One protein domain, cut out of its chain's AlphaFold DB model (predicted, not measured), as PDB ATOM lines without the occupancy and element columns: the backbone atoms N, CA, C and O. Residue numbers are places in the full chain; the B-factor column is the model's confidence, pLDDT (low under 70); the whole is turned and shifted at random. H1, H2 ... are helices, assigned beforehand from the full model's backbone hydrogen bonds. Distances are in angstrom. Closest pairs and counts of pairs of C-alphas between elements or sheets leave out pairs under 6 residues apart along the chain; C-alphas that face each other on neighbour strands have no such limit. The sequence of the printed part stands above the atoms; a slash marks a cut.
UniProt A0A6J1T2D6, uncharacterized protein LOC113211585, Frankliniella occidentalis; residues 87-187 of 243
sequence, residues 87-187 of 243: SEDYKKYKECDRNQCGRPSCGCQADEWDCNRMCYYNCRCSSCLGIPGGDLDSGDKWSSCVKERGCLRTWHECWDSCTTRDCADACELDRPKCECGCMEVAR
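AT A GLANCE: This is residues 87 to 187 of the 243 residues of the protein "uncharacterized protein LOC113211585" of Frankliniella occidentalis (UniProt A0A6J1T2D6). H1 and H5 spread as a V from their first residues, with the end of H2 in its mouth; H4 folds back beside H5 as a hairpin, and H3 with the small H6 packs at the far end. The 101 printed residues hold six named helices, H1 to H6 in order, and no named strand: all helix, compact, radius of gyration of the C-alphas 13.8 A, spans 43 by 30 by 23 A.

HOW THE PARTS SIT: H1, residues 87 to 101, touches H2, residues 113 to 129, closest at C-alphas 96 and 128, 5.6 A. The hub H5, residues 165 to 180, touches H1 closest at C-alphas 166 and 87, 5.1 A. H3, residues 139 to 148, touches H6, residues 183 to 187, closest at C-alphas 141 and 186, 5.4 A. H4, residues 151 to 161, and H5 form a hairpin at a shallow tilt of 8 degrees. Every O i to N i+4 pair is within hydrogen-bond range except in H5, 11 of 12.

IN THESE COORDINATES: H1 begins at C-alpha 87 (-0.791, 24.991, 1.980); H6 ends at C-alpha 187 (5.591, 12.012, 29.481). H5 is 23.1 A long, H2 22.7 A.

THE WHOLE: The printed part has no cut. The H1 to H2 link is long. Residues 186 to 187 are under pLDDT 70.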
ATOM      1  N   SER A  87      -1.878  25.274   2.919       94.12
ATOM      2  CA  SER A  87      -0.791  24.991   1.980       94.12
ATOM      3  C   SER A  87       0.529  25.675   2.363       94.12
ATOM      4  O   SER A  87       1.594  25.061   2.288       94.12
ATOM      5  N   GLU A  88       0.508  26.942   2.796       95.25
ATOM      6  CA  GLU A  88       1.721  27.631   3.261       95.25
ATOM      7  C   GLU A  88       2.268  27.028   4.551       95.25
ATOM      8  O   GLU A  88       3.483  26.890   4.704       95.25
ATOM      9  N   ASP A  89       1.391  26.696   5.494       94.50
ATOM     10  CA  ASP A  89       1.807  26.140   6.780       94.50
ATOM     11  C   ASP A  89       2.324  24.705   6.620       94.50
ATOM     12  O   ASP A  89       3.373  24.367   7.169       94.50
ATOM     13  N   TYR A  90       1.685  23.900   5.770       95.50
ATOM     14  CA  TYR A  90       2.185  22.585   5.388       95.50
ATOM     15  C   TYR A  90       3.529  22.676   4.655       95.50
ATOM     16  O   TYR A  90       4.453  21.920   4.960       95.50
ATOM     17  N   LYS A  91       3.705  23.649   3.750       96.62
ATOM     18  CA  LYS A  91       4.990  23.884   3.076       96.62
ATOM     19  C   LYS A  91       6.104  24.214   4.072       96.62
ATOM     20  O   LYS A  91       7.169  23.605   3.994       96.62
ATOM     21  N   LYS A  92       5.859  25.125   5.021       96.44
ATOM     22  CA  LYS A  92       6.824  25.466   6.087       96.44
ATOM     23  C   LYS A  92       7.173  24.244   6.928       96.44
ATOM     24  O   LYS A  92       8.343  24.001   7.210       96.44
ATOM     25  N   TYR A  93       6.164  23.457   7.289       96.25
ATOM     26  CA  TYR A  93       6.355  22.223   8.032       96.25
ATOM     27  C   TYR A  93       7.231  21.221   7.270       96.25
ATOM     28  O   TYR A  93       8.207  20.720   7.822       96.25
ATOM     29  N   LYS A  94       6.945  20.970   5.986       96.88
ATOM     30  CA  LYS A  94       7.732  20.064   5.136       96.88
ATOM     31  C   LYS A  94       9.166  20.533   4.929       96.88
ATOM     32  O   LYS A  94      10.070  19.701   4.868       96.88
ATOM     33  N   GLU A  95       9.375  21.838   4.800       97.44
ATOM     34  CA  GLU A  95      10.708  22.427   4.695       97.44
ATOM     35  C   GLU A  95      11.504  22.235   5.992       97.44
ATOM     36  O   GLU A  95      12.643  21.775   5.945       97.44
ATOM     37  N   CYS A  96      10.884  22.481   7.149       96.94
ATOM     38  CA  CYS A  96      11.495  22.196   8.445       96.94
ATOM     39  C   CYS A  96      11.808  20.702   8.622       96.94
ATOM     40  O   CYS A  96      12.942  20.351   8.935       96.94
ATOM     41  N   ASP A  97      10.840  19.822   8.354       95.88
ATOM     42  CA  ASP A  97      10.973  18.365   8.467       95.88
ATOM     43  C   ASP A  97      12.148  17.847   7.630       95.88
ATOM     44  O   ASP A  97      13.008  17.132   8.137       95.88
ATOM     45  N   ARG A  98      12.257  18.288   6.371       95.06
ATOM     46  CA  ARG A  98      13.366  17.912   5.488       95.06
ATOM     47  C   ARG A  98      14.714  18.427   5.992       95.06
ATOM     48  O   ARG A  98      15.684  17.674   5.969       95.06
ATOM     49  N   ASN A  99      14.782  19.693   6.392       94.56
ATOM     50  CA  ASN A  99      16.055  20.359   6.667       94.56
ATOM     51  C   ASN A  99      16.587  20.075   8.078       94.56
ATOM     52  O   ASN A  99      17.798  20.035   8.268       94.56
ATOM     53  N   GLN A 100      15.700  19.895   9.057       93.75
ATOM     54  CA  GLN A 100      16.059  19.759  10.472       93.75
ATOM     55  C   GLN A 100      15.863  18.335  10.997       93.75
ATOM     56  O   GLN A 100      16.621  17.900  11.858       93.75
ATOM     57  N   CYS A 101      14.877  17.595  10.475       94.38
ATOM     58  CA  CYS A 101      14.467  16.308  11.042       94.38
ATOM     59  C   CYS A 101      14.625  15.117  10.094       94.38
ATOM     60  O   CYS A 101      14.358  13.999  10.506       94.38
ATOM     61  N   GLY A 102      15.094  15.297   8.854       85.75
ATOM     62  CA  GLY A 102      15.271  14.184   7.913       85.75
ATOM     63  C   GLY A 102      16.277  13.127   8.394       85.75
ATOM     64  O   GLY A 102      16.166  11.962   8.021       85.75
ATOM     65  N   ARG A 103      17.239  13.538   9.231       83.50
ATOM     66  CA  ARG A 103      18.216  12.693   9.938       83.50
ATOM     67  C   ARG A 103      18.596  13.352  11.273       83.50
ATOM     68  O   ARG A 103      19.652  13.981  11.349       83.50
ATOM     69  N   PRO A 104      17.728  13.299  12.293       82.38
ATOM     70  CA  PRO A 104      18.007  13.952  13.560       82.38
ATOM     71  C   PRO A 104      19.134  13.214  14.297       82.38
ATOM     72  O   PRO A 104      19.235  11.992  14.227       82.38
ATOM     73  N   SER A 105      19.999  13.962  14.984       85.38
ATOM     74  CA  SER A 105      21.051  13.393  15.833       85.38
ATOM     75  C   SER A 105      20.526  13.263  17.260       85.38
ATOM     76  O   SER A 105      20.147  14.265  17.862       85.38
ATOM     77  N   CYS A 106      20.476  12.041  17.785       83.81
ATOM     78  CA  CYS A 106      19.795  11.746  19.052       83.81
ATOM     79  C   CYS A 106      20.467  10.665  19.902       83.81
ATOM     80  O   CYS A 106      19.841  10.121  20.800       83.81
ATOM     81  N   GLY A 107      21.739  10.353  19.644       87.88
ATOM     82  CA  GLY A 107      22.483   9.366  20.434       87.88
ATOM     83  C   GLY A 107      22.007   7.915  20.284       87.88
ATOM     84  O   GLY A 107      22.633   7.040  20.866       87.88
ATOM     85  N   CYS A 108      20.961   7.657  19.493       90.25
ATOM     86  CA  CYS A 108      20.469   6.314  19.195       90.25
ATOM     87  C   CYS A 108      21.473   5.524  18.347       90.25
ATOM     88  O   CYS A 108      22.088   6.065  17.417       90.25
ATOM     89  N   GLN A 109      21.579   4.225  18.610       88.31
ATOM     90  CA  GLN A 109      22.286   3.295  17.730       88.31
ATOM     91  C   GLN A 109      21.487   3.056  16.443       88.31
ATOM     92  O   GLN A 109      20.287   3.315  16.381       88.31
ATOM     93  N   ALA A 110      22.135   2.572  15.382       82.88
ATOM     94  CA  ALA A 110      21.486   2.415  14.076       82.88
ATOM     95  C   ALA A 110      20.375   1.342  14.057       82.88
ATOM     96  O   ALA A 110      19.497   1.385  13.196       82.88
ATOM     97  N   ASP A 111      20.416   0.387  14.982       86.31
ATOM     98  CA  ASP A 111      19.482  -0.728  15.134       86.31
ATOM     99  C   ASP A 111      18.414  -0.500  16.218       86.31
ATOM    100  O   ASP A 111      17.497  -1.306  16.353       86.31
ATOM    101  N   GLU A 112      18.456   0.619  16.941       89.38
ATOM    102  CA  GLU A 112      17.440   0.987  17.935       89.38
ATOM    103  C   GLU A 112      16.255   1.689  17.255       89.38
ATOM    104  O   GLU A 112      16.120   2.917  17.282       89.38
ATOM    105  N   TRP A 113      15.398   0.918  16.583       87.44
ATOM    106  CA  TRP A 113      14.290   1.453  15.778       87.44
ATOM    107  C   TRP A 113      13.344   2.358  16.574       87.44
ATOM    108  O   TRP A 113      12.930   3.393  16.051       87.44
ATOM    109  N   ASP A 114      13.030   2.003  17.822       88.69
ATOM    110  CA  ASP A 114      12.136   2.797  18.668       88.69
ATOM    111  C   ASP A 114      12.778   4.121  19.089       88.69
ATOM    112  O   ASP A 114      12.152   5.167  18.921       88.69
ATOM    113  N   CYS A 115      14.058   4.111  19.481       91.06
ATOM    114  CA  CYS A 115      14.812   5.334  19.768       91.06
ATOM    115  C   CYS A 115      14.870   6.246  18.534       91.06
ATOM    116  O   CYS A 115      14.497   7.416  18.604       91.06
ATOM    117  N   ASN A 116      15.261   5.712  17.368       89.94
ATOM    118  CA  ASN A 116      15.346   6.484  16.122       89.94
ATOM    119  C   ASN A 116      13.985   7.049  15.699       89.94
ATOM    120  O   ASN A 116      13.889   8.190  15.234       89.94
ATOM    121  N   ARG A 117      12.913   6.272  15.878       91.31
ATOM    122  CA  ARG A 117      11.544   6.705  15.597       91.31
ATOM    123  C   ARG A 117      11.130   7.834  16.536       91.31
ATOM    124  O   ARG A 117      10.675   8.873  16.057       91.31
ATOM    125  N   MET A 118      11.300   7.659  17.842       91.81
ATOM    126  CA  MET A 118      10.928   8.671  18.831       91.81
ATOM    127  C   MET A 118      11.755   9.937  18.677       91.81
ATOM    128  O   MET A 118      11.211  11.036  18.721       91.81
ATOM    129  N   CYS A 119      13.037   9.801  18.367       93.81
ATOM    130  CA  CYS A 119      13.913  10.893  17.982       93.81
ATOM    131  C   CYS A 119      13.384  11.690  16.779       93.81
ATOM    132  O   CYS A 119      13.310  12.923  16.828       93.81
ATOM    133  N   TYR A 120      12.971  11.003  15.713       93.50
ATOM    134  CA  TYR A 120      12.388  11.641  14.535       93.50
ATOM    135  C   TYR A 120      11.120  12.435  14.884       93.50
ATOM    136  O   TYR A 120      11.005  13.613  14.527       93.50
ATOM    137  N   TYR A 121      10.195  11.835  15.635       93.19
ATOM    138  CA  TYR A 121       8.970  12.515  16.062       93.19
ATOM    139  C   TYR A 121       9.244  13.666  17.032       93.19
ATOM    140  O   TYR A 121       8.700  14.749  16.840       93.19
ATOM    141  N   ASN A 122      10.151  13.497  17.995       93.12
ATOM    142  CA  ASN A 122      10.578  14.554  18.913       93.12
ATOM    143  C   ASN A 122      11.096  15.786  18.178       93.12
ATOM    144  O   ASN A 122      10.710  16.907  18.524       93.12
ATOM    145  N   CYS A 123      11.915  15.583  17.142       95.19
ATOM    146  CA  CYS A 123      12.389  16.665  16.291       95.19
ATOM    147  C   CYS A 123      11.226  17.355  15.567       95.19
ATOM    148  O   CYS A 123      11.082  18.574  15.653       95.19
ATOM    149  N   ARG A 124      10.346  16.601  14.891       95.44
ATOM    150  CA  ARG A 124       9.210  17.185  14.153       95.44
ATOM    151  C   ARG A 124       8.275  17.972  15.062       95.44
ATOM    152  O   ARG A 124       7.831  19.058  14.689       95.44
ATOM    153  N   CYS A 125       7.972  17.432  16.235       95.25
ATOM    154  CA  CYS A 125       7.085  18.069  17.193       95.25
ATOM    155  C   CYS A 125       7.719  19.339  17.748       95.25
ATOM    156  O   CYS A 125       7.148  20.420  17.595       95.25
ATOM    157  N   SER A 126       8.929  19.232  18.300       93.19
ATOM    158  CA  SER A 126       9.557  20.338  19.026       93.19
ATOM    159  C   SER A 126      10.059  21.425  18.079       93.19
ATOM    160  O   SER A 126       9.770  22.601  18.284       93.19
ATOM    161  N   SER A 127      10.767  21.040  17.015       94.19
ATOM    162  CA  SER A 127      11.450  21.978  16.117       94.19
ATOM    163  C   SER A 127      10.546  22.522  15.012       94.19
ATOM    164  O   SER A 127      10.713  23.672  14.609       94.19
ATOM    165  N   CYS A 128       9.580  21.733  14.520       96.25
ATOM    166  CA  CYS A 128       8.747  22.141  13.380       96.25
ATOM    167  C   CYS A 128       7.317  22.541  13.748       96.25
ATOM    168  O   CYS A 128       6.731  23.374  13.056       96.25
ATOM    169  N   LEU A 129       6.746  21.970  14.811       94.31
ATOM    170  CA  LEU A 129       5.375  22.269  15.244       94.31
ATOM    171  C   LEU A 129       5.312  23.073  16.549       94.31
ATOM    172  O   LEU A 129       4.240  23.565  16.894       94.31
ATOM    173  N   GLY A 130       6.436  23.235  17.254       92.88
ATOM    174  CA  GLY A 130       6.484  23.907  18.553       92.88
ATOM    175  C   GLY A 130       5.720  23.160  19.651       92.88
ATOM    176  O   GLY A 130       5.306  23.775  20.630       92.88
ATOM    177  N   ILE A 131       5.501  21.855  19.475       90.94
ATOM    178  CA  ILE A 131       4.841  20.977  20.443       90.94
ATOM    179  C   ILE A 131       5.936  20.208  21.191       90.94
ATOM    180  O   ILE A 131       6.777  19.596  20.530       90.94
ATOM    181  N   PRO A 132       5.956  20.211  22.535       88.56
ATOM    182  CA  PRO A 132       6.972  19.495  23.294       88.56
ATOM    183  C   PRO A 132       7.063  18.015  22.899       88.56
ATOM    184  O   PRO A 132       6.055  17.313  22.833       88.56
ATOM    185  N   GLY A 133       8.285  17.539  22.657       85.69
ATOM    186  CA  GLY A 133       8.570  16.117  22.472       85.69
ATOM    187  C   GLY A 133       8.332  15.290  23.740       85.69
ATOM    188  O   GLY A 133       8.181  15.836  24.831       85.69
ATOM    189  N   GLY A 134       8.301  13.973  23.595       84.88
ATOM    190  CA  GLY A 134       8.207  12.994  24.673       84.88
ATOM    191  C   GLY A 134       9.568  12.385  25.001       84.88
ATOM    192  O   GLY A 134      10.588  12.746  24.413       84.88
ATOM    193  N   ASP A 135       9.572  11.453  25.943       84.81
ATOM    194  CA  ASP A 135      10.757  10.649  26.234       84.81
ATOM    195  C   ASP A 135      11.101   9.699  25.066       84.81
ATOM    196  O   ASP A 135      10.213   9.330  24.286       84.81
ATOM    197  N   LEU A 136      12.382   9.339  24.915       84.88
ATOM    198  CA  LEU A 136      12.850   8.465  23.833       84.88
ATOM    199  C   LEU A 136      12.387   7.009  24.002       84.88
ATOM    200  O   LEU A 136      12.205   6.330  22.993       84.88
ATOM    201  N   ASP A 137      12.099   6.572  25.230       83.25
ATOM    202  CA  ASP A 137      11.705   5.196  25.557       83.25
ATOM    203  C   ASP A 137      10.177   5.005  25.584       83.25
ATOM    204  O   ASP A 137       9.663   3.893  25.691       83.25
ATOM    205  N   SER A 138       9.402   6.080  25.425       85.94
ATOM    206  CA  SER A 138       7.932   6.040  25.476       85.94
ATOM    207  C   SER A 138       7.257   5.704  24.133       85.94
ATOM    208  O   SER A 138       6.098   6.077  23.907       85.94
ATOM    209  N   GLY A 139       7.945   4.984  23.241       87.88
ATOM    210  CA  GLY A 139       7.456   4.621  21.904       87.88
ATOM    211  C   GLY A 139       6.123   3.868  21.904       87.88
ATOM    212  O   GLY A 139       5.207   4.226  21.156       87.88
ATOM    213  N   ASP A 140       5.963   2.894  22.800       89.50
ATOM    214  CA  ASP A 140       4.741   2.084  22.905       89.50
ATOM    215  C   ASP A 140       3.533   2.892  23.390       89.50
ATOM    216  O   ASP A 140       2.425   2.767  22.855       89.50
ATOM    217  N   LYS A 141       3.746   3.767  24.383       91.00
ATOM    218  CA  LYS A 141       2.711   4.671  24.913       91.00
ATOM    219  C   LYS A 141       2.260   5.649  23.834       91.00
ATOM    220  O   LYS A 141       1.061   5.849  23.634       91.00
ATOM    221  N   TRP A 142       3.218   6.218  23.100       93.31
ATOM    222  CA  TRP A 142       2.932   7.089  21.969       93.31
ATOM    223  C   TRP A 142       2.136   6.355  20.883       93.31
ATOM    224  O   TRP A 142       1.084   6.841  20.469       93.31
ATOM    225  N   SER A 143       2.577   5.163  20.469       91.56
ATOM    226  CA  SER A 143       1.911   4.380  19.421       91.56
ATOM    227  C   SER A 143       0.482   3.995  19.813       91.56
ATOM    228  O   SER A 143      -0.446   4.139  19.009       91.56
ATOM    229  N   SER A 144       0.287   3.586  21.069       93.94
ATOM    230  CA  SER A 144      -1.031   3.275  21.628       93.94
ATOM    231  C   SER A 144      -1.948   4.498  21.589       93.94
ATOM    232  O   SER A 144      -3.048   4.418  21.042       93.94
ATOM    233  N   CYS A 145      -1.465   5.664  22.032       95.44
ATOM    234  CA  CYS A 145      -2.216   6.917  21.961       95.44
ATOM    235  C   CYS A 145      -2.580   7.303  20.518       95.44
ATOM    236  O   CYS A 145      -3.723   7.671  20.245       95.44
ATOM    237  N   VAL A 146      -1.644   7.196  19.568       94.81
ATOM    238  CA  VAL A 146      -1.892   7.526  18.151       94.81
ATOM    239  C   VAL A 146      -3.002   6.652  17.572       94.81
ATOM    240  O   VAL A 146      -3.861   7.140  16.827       94.81
ATOM    241  N   LYS A 147      -3.011   5.366  17.940       95.81
ATOM    242  CA  LYS A 147      -4.038   4.406  17.537       95.81
ATOM    243  C   LYS A 147      -5.390   4.714  18.179       95.81
ATOM    244  O   LYS A 147      -6.385   4.776  17.462       95.81
ATOM    245  N   GLU A 148      -5.430   4.944  19.488       94.94
ATOM    246  CA  GLU A 148      -6.657   5.245  20.238       94.94
ATOM    247  C   GLU A 148      -7.308   6.555  19.792       94.94
ATOM    248  O   GLU A 148      -8.519   6.618  19.586       94.94
ATOM    249  N   ARG A 149      -6.502   7.594  19.546       95.00
ATOM    250  CA  ARG A 149      -6.977   8.867  18.980       95.00
ATOM    251  C   ARG A 149      -7.326   8.761  17.497       95.00
ATOM    252  O   ARG A 149      -7.925   9.680  16.942       95.00
ATOM    253  N   GLY A 150      -6.957   7.658  16.846       96.44
ATOM    254  CA  GLY A 150      -7.244   7.401  15.443       96.44
ATOM    255  C   GLY A 150      -6.617   8.425  14.503       96.44
ATOM    256  O   GLY A 150      -7.248   8.769  13.508       96.44
ATOM    257  N   CYS A 151      -5.404   8.921  14.785       96.00
ATOM    258  CA  CYS A 151      -4.790  10.002  13.999       96.00
ATOM    259  C   CYS A 151      -4.712   9.669  12.497       96.00
ATOM    260  O   CYS A 151      -5.013  10.517  11.661       96.00
ATOM    261  N   LEU A 152      -4.371   8.420  12.148       94.56
ATOM    262  CA  LEU A 152      -4.313   7.968  10.753       94.56
ATOM    263  C   LEU A 152      -5.707   7.819  10.121       94.56
ATOM    264  O   LEU A 152      -5.899   8.189   8.967       94.56
ATOM    265  N   ARG A 153      -6.685   7.302  10.876       94.25
ATOM    266  CA  ARG A 153      -8.069   7.149  10.403       94.25
ATOM    267  C   ARG A 153      -8.693   8.512  10.105       94.25
ATOM    268  O   ARG A 153      -9.210   8.720   9.016       94.25
ATOM    269  N   THR A 154      -8.577   9.446  11.047       93.00
ATOM    270  CA  THR A 154      -9.073  10.820  10.900       93.00
ATOM    271  C   THR A 154      -8.386  11.539   9.738       93.00
ATOM    272  O   THR A 154      -9.039  12.271   9.003       93.00
ATOM    273  N   TRP A 155      -7.084  11.307   9.532       96.50
ATOM    274  CA  TRP A 155      -6.367  11.824   8.366       96.50
ATOM    275  C   TRP A 155      -6.943  11.301   7.045       96.50
ATOM    276  O   TRP A 155      -7.201  12.108   6.159       96.50
ATOM    277  N   HIS A 156      -7.191   9.993   6.931       96.38
ATOM    278  CA  HIS A 156      -7.805   9.401   5.736       96.38
ATOM    279  C   HIS A 156      -9.201   9.969   5.465       96.38
ATOM    280  O   HIS A 156      -9.457  10.444   4.365       96.38
ATOM    281  N   GLU A 157     -10.076   9.994   6.474       94.44
ATOM    282  CA  GLU A 157     -11.432  10.550   6.350       94.44
ATOM    283  C   GLU A 157     -11.406  12.026   5.920       94.44
ATOM    284  O   GLU A 157     -12.182  12.444   5.060       94.44
ATOM    285  N   CYS A 158     -10.480  12.810   6.482       94.56
ATOM    286  CA  CYS A 158     -10.248  14.200   6.094       94.56
ATOM    287  C   CYS A 158      -9.805  14.290   4.629       94.56
ATOM    288  O   CYS A 158     -10.441  14.984   3.835       94.56
ATOM    289  N   TRP A 159      -8.752  13.556   4.264       95.50
ATOM    290  CA  TRP A 159      -8.154  13.576   2.934       95.50
ATOM    291  C   TRP A 159      -9.149  13.172   1.843       95.50
ATOM    292  O   TRP A 159      -9.284  13.882   0.847       95.50
ATOM    293  N   ASP A 160      -9.897  12.091   2.058       94.38
ATOM    294  CA  ASP A 160     -10.878  11.572   1.099       94.38
ATOM    295  C   ASP A 160     -12.054  12.537   0.886       94.38
ATOM    296  O   ASP A 160     -12.665  12.565  -0.182       94.38
ATOM    297  N   SER A 161     -12.364  13.363   1.888       93.81
ATOM    298  CA  SER A 161     -13.415  14.380   1.803       93.81
ATOM    299  C   SER A 161     -12.966  15.688   1.137       93.81
ATOM    300  O   SER A 161     -13.801  16.545   0.824       93.81
ATOM    301  N   CYS A 162     -11.663  15.875   0.910       92.75
ATOM    302  CA  CYS A 162     -11.128  17.131   0.405       92.75
ATOM    303  C   CYS A 162     -11.316  17.304  -1.105       92.75
ATOM    304  O   CYS A 162     -10.944  16.465  -1.918       92.75
ATOM    305  N   THR A 163     -11.809  18.482  -1.491       93.50
ATOM    306  CA  THR A 163     -11.985  18.886  -2.899       93.50
ATOM    307  C   THR A 163     -10.950  19.903  -3.375       93.50
ATOM    308  O   THR A 163     -10.879  20.212  -4.563       93.50
ATOM    309  N   THR A 164     -10.139  20.445  -2.463       92.81
ATOM    310  CA  THR A 164      -9.114  21.451  -2.769       92.81
ATOM    311  C   THR A 164      -7.764  21.050  -2.194       92.81
ATOM    312  O   THR A 164      -7.683  20.328  -1.201       92.81
ATOM    313  N   ARG A 165      -6.689  21.576  -2.789       94.00
ATOM    314  CA  ARG A 165      -5.328  21.366  -2.289       94.00
ATOM    315  C   ARG A 165      -5.124  21.925  -0.883       94.00
ATOM    316  O   ARG A 165      -4.489  21.274  -0.073       94.00
ATOM    317  N   ASP A 166      -5.696  23.092  -0.590       94.31
ATOM    318  CA  ASP A 166      -5.555  23.707   0.733       94.31
ATOM    319  C   ASP A 166      -6.217  22.854   1.826       94.31
ATOM    320  O   ASP A 166      -5.668  22.711   2.913       94.31
ATOM    321  N   CYS A 167      -7.349  22.213   1.515       94.19
ATOM    322  CA  CYS A 167      -7.972  21.222   2.395       94.19
ATOM    323  C   CYS A 167      -7.053  20.011   2.611       94.19
ATOM    324  O   CYS A 167      -6.791  19.627   3.748       94.19
ATOM    325  N   ALA A 168      -6.522  19.445   1.526       95.38
ATOM    326  CA  ALA A 168      -5.651  18.275   1.580       95.38
ATOM    327  C   ALA A 168      -4.361  18.549   2.383       95.38
ATOM    328  O   ALA A 168      -3.984  17.763   3.254       95.38
ATOM    329  N   ASP A 169      -3.737  19.710   2.163       96.44
ATOM    330  CA  ASP A 169      -2.557  20.174   2.898       96.44
ATOM    331  C   ASP A 169      -2.877  20.416   4.390       96.44
ATOM    332  O   ASP A 169      -2.037  20.158   5.256       96.44
ATOM    333  N   ALA A 170      -4.103  20.847   4.723       95.31
ATOM    334  CA  ALA A 170      -4.560  20.935   6.111       95.31
ATOM    335  C   ALA A 170      -4.629  19.551   6.774       95.31
ATOM    336  O   ALA A 170      -4.085  19.383   7.866       95.31
ATOM    337  N   CYS A 171      -5.218  18.553   6.103       96.62
ATOM    338  CA  CYS A 171      -5.271  17.181   6.612       96.62
ATOM    339  C   CYS A 171      -3.858  16.632   6.856       96.62
ATOM    340  O   CYS A 171      -3.564  16.115   7.937       96.62
ATOM    341  N   GLU A 172      -2.951  16.798   5.889       96.38
ATOM    342  CA  GLU A 172      -1.553  16.358   5.997       96.38
ATOM    343  C   GLU A 172      -0.793  17.007   7.150       96.38
ATOM    344  O   GLU A 172       0.088  16.379   7.737       96.38
ATOM    345  N   LEU A 173      -1.133  18.249   7.495       95.94
ATOM    346  CA  LEU A 173      -0.560  18.943   8.642       95.94
ATOM    347  C   LEU A 173      -1.217  18.531   9.969       95.94
ATOM    348  O   LEU A 173      -0.562  18.553  11.012       95.94
ATOM    349  N   ASP A 174      -2.486  18.137   9.964       95.62
ATOM    350  CA  ASP A 174      -3.206  17.752  11.180       95.62
ATOM    351  C   ASP A 174      -2.823  16.360  11.692       95.62
ATOM    352  O   ASP A 174      -2.775  16.158  12.908       95.62
ATOM    353  N   ARG A 175      -2.440  15.427  10.811       95.94
ATOM    354  CA  ARG A 175      -1.888  14.126  11.233       95.94
ATOM    355  C   ARG A 175      -0.672  14.267  12.164       95.94
ATOM    356  O   ARG A 175      -0.749  13.764  13.284       95.94
ATOM    357  N   PRO A 176       0.426  14.952  11.783       95.12
ATOM    358  CA  PRO A 176       1.574  15.099  12.664       95.12
ATOM    359  C   PRO A 176       1.263  15.941  13.906       95.12
ATOM    360  O   PRO A 176       1.842  15.680  14.952       95.12
ATOM    361  N   LYS A 177       0.319  16.896  13.872       94.94
ATOM    362  CA  LYS A 177      -0.146  17.563  15.107       94.94
ATOM    363  C   LYS A 177      -0.826  16.584  16.066       94.94
ATOM    364  O   LYS A 177      -0.586  16.653  17.268       94.94
ATOM    365  N   CYS A 178      -1.659  15.681  15.547       95.69
ATOM    366  CA  CYS A 178      -2.310  14.637  16.338       95.69
ATOM    367  C   CYS A 178      -1.276  13.697  16.970       95.69
ATOM    368  O   CYS A 178      -1.316  13.461  18.177       95.69
ATOM    369  N   GLU A 179      -0.308  13.243  16.171       94.19
ATOM    370  CA  GLU A 179       0.827  12.433  16.623       94.19
ATOM    371  C   GLU A 179       1.646  13.148  17.705       94.19
ATOM    372  O   GLU A 179       1.948  12.563  18.743       94.19
ATOM    373  N   CYS A 180       1.953  14.431  17.515       95.00
ATOM    374  CA  CYS A 180       2.670  15.225  18.506       95.00
ATOM    375  C   CYS A 180       1.872  15.427  19.796       95.00
ATOM    376  O   CYS A 180       2.445  15.405  20.880       95.00
ATOM    377  N   GLY A 181       0.545  15.532  19.711       92.25
ATOM    378  CA  GLY A 181      -0.321  15.565  20.888       92.25
ATOM    379  C   GLY A 181      -0.295  14.274  21.717       92.25
ATOM    380  O   GLY A 181      -0.774  14.281  22.846       92.25
ATOM    381  N   CYS A 182       0.234  13.168  21.188       93.44
ATOM    382  CA  CYS A 182       0.467  11.936  21.947       93.44
ATOM    383  C   CYS A 182       1.821  11.906  22.666       93.44
ATOM    384  O   CYS A 182       2.036  11.048  23.522       93.44
ATOM    385  N   MET A 183       2.722  12.848  22.371       86.31
ATOM    386  CA  MET A 183       4.018  12.945  23.048       86.31
ATOM    387  C   MET A 183       3.867  13.386  24.508       86.31
ATOM    388  O   MET A 183       4.648  12.972  25.356       86.31
ATOM    389  N   GLU A 184       2.830  14.162  24.835       74.62
ATOM    390  CA  GLU A 184       2.528  14.573  26.215       74.62
ATOM    391  C   GLU A 184       2.035  13.397  27.074       74.62
ATOM    392  O   GLU A 184       2.468  13.243  28.214       74.62
ATOM    393  N   VAL A 185       1.210  12.506  26.508       70.00
ATOM    394  CA  VAL A 185       0.750  11.271  27.177       70.00
ATOM    395  C   VAL A 185       1.933  10.349  27.492       70.00
ATOM    396  O   VAL A 185       2.002   9.751  28.562       70.00
ATOM    397  N   ALA A 186       2.917  10.296  26.594       65.25
ATOM    398  CA  ALA A 186       4.169   9.573  26.790       65.25
ATOM    399  C   ALA A 186       5.038  10.124  27.945       65.25
ATOM    400  O   ALA A 186       5.834   9.369  28.504       65.25
ATOM    401  N   ARG A 187       4.883  11.401  28.335       64.69
ATOM    402  CA  ARG A 187       5.591  12.012  29.481       64.69
ATOM    403  C   ARG A 187       4.894  11.753  30.820       64.69
ATOM    404  O   ARG A 187       5.558  11.698  31.847       64.69
TER     405      ARG A 187